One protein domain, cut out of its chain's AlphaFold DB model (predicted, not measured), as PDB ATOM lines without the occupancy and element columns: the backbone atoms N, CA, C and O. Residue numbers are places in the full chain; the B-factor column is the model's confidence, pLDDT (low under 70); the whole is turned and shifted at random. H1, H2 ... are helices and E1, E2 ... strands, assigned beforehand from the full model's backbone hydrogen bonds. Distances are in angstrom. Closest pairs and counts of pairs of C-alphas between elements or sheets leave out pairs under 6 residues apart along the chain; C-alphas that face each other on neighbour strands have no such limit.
ATOM      1  N   ASP A  86     -23.799 -30.588  -0.729       93.62
ATOM      2  CA  ASP A  86     -23.909 -31.912  -0.114       93.62
ATOM      3  C   ASP A  86     -23.170 -31.969   1.219       93.62
ATOM      4  O   ASP A  86     -23.668 -32.522   2.200       93.62
ATOM      5  N   HIS A  87     -22.009 -31.312   1.300       95.19
ATOM      6  CA  HIS A  87     -21.278 -31.202   2.555       95.19
ATOM      7  C   HIS A  87     -22.078 -30.427   3.612       95.19
ATOM      8  O   HIS A  87     -22.145 -30.859   4.763       95.19
ATOM      9  N   ALA A  88     -22.740 -29.334   3.216       95.69
ATOM     10  CA  ALA A  88     -23.617 -28.562   4.091       95.69
ATOM     11  C   ALA A  88     -24.802 -29.403   4.583       95.69
ATOM     12  O   ALA A  88     -25.098 -29.411   5.778       95.69
ATOM     13  N   ALA A  89     -25.444 -30.147   3.676       94.62
ATOM     14  CA  ALA A  89     -26.553 -31.033   4.004       94.62
ATOM     15  C   ALA A  89     -26.139 -32.132   4.993       94.62
ATOM     16  O   ALA A  89     -26.850 -32.384   5.965       94.62
ATOM     17  N   ASN A  90     -24.975 -32.749   4.783       94.88
ATOM     18  CA  ASN A  90     -24.462 -33.810   5.644       94.88
ATOM     19  C   ASN A  90     -24.093 -33.304   7.043       94.88
ATOM     20  O   ASN A  90     -24.450 -33.947   8.027       94.88
ATOM     21  N   LEU A  91     -23.445 -32.140   7.157       95.62
ATOM     22  CA  LEU A  91     -23.164 -31.542   8.467       95.62
ATOM     23  C   LEU A  91     -24.448 -31.167   9.209       95.62
ATOM     24  O   LEU A  91     -24.541 -31.393  10.413       95.62
ATOM     25  N   ALA A  92     -25.460 -30.665   8.500       93.19
ATOM     26  CA  ALA A  92     -26.732 -30.304   9.113       93.19
ATOM     27  C   ALA A  92     -27.473 -31.509   9.713       93.19
ATOM     28  O   ALA A  92     -28.082 -31.361  10.769       93.19
ATOM     29  N   LYS A  93     -27.373 -32.703   9.104       93.19
ATOM     30  CA  LYS A  93     -27.899 -33.955   9.692       93.19
ATOM     31  C   LYS A  93     -27.256 -34.287  11.044       93.19
ATOM     32  O   LYS A  93     -27.869 -34.951  11.862       93.19
ATOM     33  N   GLN A  94     -26.039 -33.801  11.279       95.56
ATOM     34  CA  GLN A  94     -25.283 -33.982  12.521       95.56
ATOM     35  C   GLN A  94     -25.421 -32.781  13.477       95.56
ATOM     36  O   GLN A  94     -24.640 -32.655  14.416       95.56
ATOM     37  N   GLY A  95     -26.331 -31.838  13.203       94.00
ATOM     38  CA  GLY A  95     -26.463 -30.596  13.974       94.00
ATOM     39  C   GLY A  95     -25.292 -29.613  13.808       94.00
ATOM     40  O   GLY A  95     -25.217 -28.615  14.522       94.00
ATOM     41  N   LYS A  96     -24.379 -29.862  12.861       95.62
ATOM     42  CA  LYS A  96     -23.197 -29.034  12.581       95.62
ATOM     43  C   LYS A  96     -23.427 -28.123  11.374       95.62
ATOM     44  O   LYS A  96     -24.367 -28.291  10.598       95.62
ATOM     45  N   LYS A  97     -22.550 -27.134  11.199       94.31
ATOM     46  CA  LYS A  97     -22.566 -26.193  10.069       94.31
ATOM     47  C   LYS A  97     -21.162 -26.038   9.497       94.31
ATOM     48  O   LYS A  97     -20.183 -26.190  10.224       94.31
ATOM     49  N   ILE A  98     -21.076 -25.721   8.207       95.81
ATOM     50  CA  ILE A  98     -19.812 -25.290   7.592       95.81
ATOM     51  C   ILE A  98     -19.382 -23.979   8.255       95.81
ATOM     52  O   ILE A  98     -20.231 -23.129   8.537       95.81
ATOM     53  N   ALA A  99     -18.077 -23.823   8.484       94.38
ATOM     54  CA  ALA A  99     -17.505 -22.588   9.001       94.38
ATOM     55  C   ALA A  99     -17.894 -21.387   8.123       94.38
ATOM     56  O   ALA A  99     -17.763 -21.417   6.896       94.38
ATOM     57  N   SER A 100     -18.384 -20.330   8.766       94.12
ATOM     58  CA  SER A 100     -18.627 -19.049   8.108       94.12
ATOM     59  C   SER A 100     -17.308 -18.313   7.895       94.12
ATOM     60  O   SER A 100     -16.369 -18.465   8.675       94.12
ATOM     61  N   TYR A 101     -17.255 -17.458   6.883       92.75
ATOM     62  CA  TYR A 101     -16.115 -16.580   6.638       92.75
ATOM     63  C   TYR A 101     -16.587 -15.174   6.295       92.75
ATOM     64  O   TYR A 101     -17.741 -14.962   5.932       92.75
ATOM     65  N   ASN A 102     -15.696 -14.200   6.436       91.75
ATOM     66  CA  ASN A 102     -15.997 -12.806   6.154       91.75
ATOM     67  C   ASN A 102     -15.379 -12.396   4.814       91.75
ATOM     68  O   ASN A 102     -14.199 -12.646   4.592       91.75
ATOM     69  N   PHE A 103     -16.154 -11.735   3.958       91.12
ATOM     70  CA  PHE A 103     -15.703 -11.219   2.666       91.12
ATOM     71  C   PHE A 103     -16.447  -9.919   2.341       91.12
ATOM     72  O   PHE A 103     -17.670  -9.868   2.458       91.12
ATOM     73  N   LEU A 104     -15.722  -8.849   1.996       89.06
ATOM     74  CA  LEU A 104     -16.285  -7.548   1.584       89.06
ATOM     75  C   LEU A 104     -17.330  -6.944   2.532       89.06
ATOM     76  O   LEU A 104     -18.312  -6.344   2.110       89.06
ATOM     77  N   GLY A 105     -17.132  -7.098   3.842       87.31
ATOM     78  CA  GLY A 105     -18.081  -6.578   4.833       87.31
ATOM     79  C   GLY A 105     -19.314  -7.463   5.052       87.31
ATOM     80  O   GLY A 105     -20.200  -7.089   5.818       87.31
ATOM     81  N   PHE A 106     -19.346  -8.655   4.462       91.56
ATOM     82  CA  PHE A 106     -20.383  -9.653   4.684       91.56
ATOM     83  C   PHE A 106     -19.826 -10.876   5.402       91.56
ATOM     84  O   PHE A 106     -18.677 -11.260   5.208       91.56
ATOM     85  N   THR A 107     -20.659 -11.497   6.227       93.94
ATOM     86  CA  THR A 107     -20.442 -12.846   6.740       93.94
ATOM     87  C   THR A 107     -21.128 -13.825   5.797       93.94
ATOM     88  O   THR A 107     -22.357 -13.857   5.705       93.94
ATOM     89  N   CYS A 108     -20.327 -14.613   5.090       94.88
ATOM     90  CA  CYS A 108     -20.729 -15.674   4.179       94.88
ATOM     91  C   CYS A 108     -20.901 -16.986   4.950       94.88
ATOM     92  O   CYS A 108     -20.024 -17.394   5.711       94.88
ATOM     93  N   TYR A 109     -22.034 -17.657   4.758       95.25
ATOM     94  CA  TYR A 109     -22.384 -18.881   5.472       95.25
ATOM     95  C   TYR A 109     -23.270 -19.789   4.620       95.25
ATOM     96  O   TYR A 109     -24.018 -19.329   3.758       95.25
ATOM     97  N   TRP A 110     -23.226 -21.095   4.871       95.94
ATOM     98  CA  TRP A 110     -24.098 -22.049   4.187       95.94
ATOM     99  C   TRP A 110     -25.450 -22.164   4.887       95.94
ATOM    100  O   TRP A 110     -25.531 -22.336   6.104       95.94
ATOM    101  N   GLY A 111     -26.527 -22.087   4.110       94.81
ATOM    102  CA  GLY A 111     -27.888 -22.188   4.619       94.81
ATOM    103  C   GLY A 111     -28.855 -22.772   3.599       94.81
ATOM    104  O   GLY A 111     -28.568 -22.833   2.401       94.81
ATOM    105  N   LYS A 112     -30.034 -23.173   4.079       94.19
ATOM    106  CA  LYS A 112     -31.121 -23.614   3.205       94.19
ATOM    107  C   LYS A 112     -31.628 -22.462   2.327       94.19
ATOM    108  O   LYS A 112     -31.639 -21.289   2.730       94.19
ATOM    109  N   SER A 113     -32.038 -22.806   1.110       91.75
ATOM    110  CA  SER A 113     -32.755 -21.925   0.192       91.75
ATOM    111  C   SER A 113     -34.074 -21.460   0.820       91.75
ATOM    112  O   SER A 113     -34.507 -21.984   1.845       91.75
ATOM    113  N   ARG A 114     -34.719 -20.451   0.220       87.19
ATOM    114  CA  ARG A 114     -35.988 -19.910   0.740       87.19
ATOM    115  C   ARG A 114     -37.062 -20.996   0.882       87.19
ATOM    116  O   ARG A 114     -37.820 -20.966   1.838       87.19
ATOM    117  N   PHE A 115     -37.058 -21.960  -0.034       88.38
ATOM    118  CA  PHE A 115     -37.988 -23.087  -0.059       88.38
ATOM    119  C   PHE A 115     -37.476 -24.327   0.691       88.38
ATOM    120  O   PHE A 115     -38.098 -25.376   0.639       88.38
ATOM    121  N   GLY A 116     -36.322 -24.252   1.361       85.50
ATOM    122  CA  GLY A 116     -35.802 -25.351   2.180       85.50
ATOM    123  C   GLY A 116     -35.206 -26.540   1.415       85.50
ATOM    124  O   GLY A 116     -34.595 -27.400   2.046       85.50
ATOM    125  N   THR A 117     -35.339 -26.576   0.087       85.25
ATOM    126  CA  THR A 117     -35.024 -27.736  -0.766       85.25
ATOM    127  C   THR A 117     -33.536 -27.954  -1.006       85.25
ATOM    128  O   THR A 117     -33.081 -29.086  -1.121       85.25
ATOM    129  N   THR A 118     -32.754 -26.880  -1.083       91.38
ATOM    130  CA  THR A 118     -31.335 -26.947  -1.446       91.38
ATOM    131  C   THR A 118     -30.485 -26.119  -0.500       91.38
ATOM    132  O   THR A 118     -30.931 -25.114   0.055       91.38
ATOM    133  N   TRP A 119     -29.234 -26.535  -0.319       94.75
ATOM    134  CA  TRP A 119     -28.232 -25.736   0.380       94.75
ATOM    135  C   TRP A 119     -27.516 -24.815  -0.597       94.75
ATOM    136  O   TRP A 119     -27.163 -25.217  -1.709       94.75
ATOM    137  N   ARG A 120     -27.302 -23.573  -0.164       94.94
ATOM    138  CA  ARG A 120     -26.586 -22.550  -0.922       94.94
ATOM    139  C   ARG A 120     -25.767 -21.656  -0.002       94.94
ATOM    140  O   ARG A 120     -26.069 -21.534   1.188       94.94
ATOM    141  N   LEU A 121     -24.774 -20.993  -0.582       94.94
ATOM    142  CA  LEU A 121     -24.079 -19.903   0.082       94.94
ATOM    143  C   LEU A 121     -25.047 -18.722   0.260       94.94
ATOM    144  O   LEU A 121     -25.755 -18.325  -0.667       94.94
ATOM    145  N   LYS A 122     -25.103 -18.189   1.475       94.94
ATOM    146  CA  LYS A 122     -25.845 -16.992   1.866       94.94
ATOM    147  C   LYS A 122     -24.871 -15.999   2.482       94.94
ATOM    148  O   LYS A 122     -23.765 -16.360   2.880       94.94
ATOM    149  N   TYR A 123     -25.300 -14.753   2.582       94.44
ATOM    150  CA  TYR A 123     -24.516 -13.697   3.194       94.44
ATOM    151  C   TYR A 123     -25.414 -12.772   4.010       94.44
ATOM    152  O   TYR A 123     -26.606 -12.625   3.739       94.44
ATOM    153  N   THR A 124     -24.837 -12.181   5.046       93.19
ATOM    154  CA  THR A 124     -25.453 -11.141   5.872       93.19
ATOM    155  C   THR A 124     -24.398 -10.092   6.192       93.19
ATOM    156  O   THR A 124     -23.208 -10.402   6.167       93.19
ATOM    157  N   SER A 125     -24.798  -8.854   6.468       90.25
ATOM    158  CA  SER A 125     -23.846  -7.808   6.839       90.25
ATOM    159  C   SER A 125     -23.075  -8.203   8.097       90.25
ATOM    160  O   SER A 125     -23.640  -8.751   9.049       90.25
ATOM    161  N   ARG A 126     -21.774  -7.909   8.109       85.88
ATOM    162  CA  ARG A 126     -20.902  -8.133   9.262       85.88
ATOM    163  C   ARG A 126     -21.405  -7.361  10.477       85.88
ATOM    164  O   ARG A 126     -21.334  -6.134  10.529       85.88
TER     165      ARG A 126
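Overview. This is residues 86 to 126 of the 162 residues of the protein "Reverse transcriptase family protein" of Orientia tsutsugamushi str. Gilliam (UniProt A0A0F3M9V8). A short helix, H1, packs across a small sheet of three strands, near the last residues of E2 and the first of E3. The sheet is mainly a long hairpin of E2 and E3, with the short strand E1 beside the first residues of E2, toward the end of the sheet away from H1. The printed part has 41 residues, with one named helix and three named strands in the order H1, E1, E2, E3; the sheet's order is E1, E2, E3, antiparallel throughout, and the class is mixed, helices and strands. The whole is only just compact, close to loose, with a radius of gyration of the C-alphas of 10.6 A and spans of 29 by 21 by 13 A.

Arrangement. Start at residues 86 to 93, which are H1; each of its O i to N i+4 pairs is within hydrogen-bond range. A short link of 7 residues leads to E1, residues 101 to 103, an edge strand. After a tight link of 2 residues comes the inner strand E2, residues 106 to 112, antiparallel to E1 at 128 degrees between their directions. In this hairpin look at N 101 and O 108, 3.0 A apart, and N 108 and O 101, 2.7 A apart. A short link of 6 residues then leads to the other edge strand, E3, residues 119 to 125, which forms a second hairpin with E2, antiparallel at 149 degrees. Here N 107 and O 124 are 2.8 A apart, and N 122 and O 109 are also 2.8 A apart. E1, E2 and E3 make a meander, each strand the antiparallel neighbour of the one before. H1 is on the sheet at a height over the sheet of 9.2 A and runs across the strands, at 74 degrees to E2 on the local plane. It lies over E2, and only just not over E3: dropped onto the local plane, 4 of its 8 C-alphas fall on E2 and 2 on E3. The closest C-alphas of H1 and E2 are those of Ala 88 and Trp 110, 6.5 A apart; those of H1 and E3 are Ala 88 and Trp 119, 6.6 A apart.

Along the chain. Find C-alpha 86 at (-23.909, -31.912, -0.114); from there H1 runs 10.8 A to C-alpha 93. E1 covers 6.7 A from Tyr 101 to Phe 103. E2 begins at C-alpha 106, at (-20.383, -9.653, 4.684), and runs 17.7 A to C-alpha 112. E3 runs 19.6 A from C-alpha 119 to C-alpha 125, at (-23.846, -7.808, 6.839).

Size, cuts and confidence. The two C-alphas farthest apart are those of Gln 94 and Leu 104, at 30.0 A. The printed part runs from 86 to 126 with no cut, and it has no long link. In this model the mean pLDDT of the printed part is 92.8, and no printed residue is under 70.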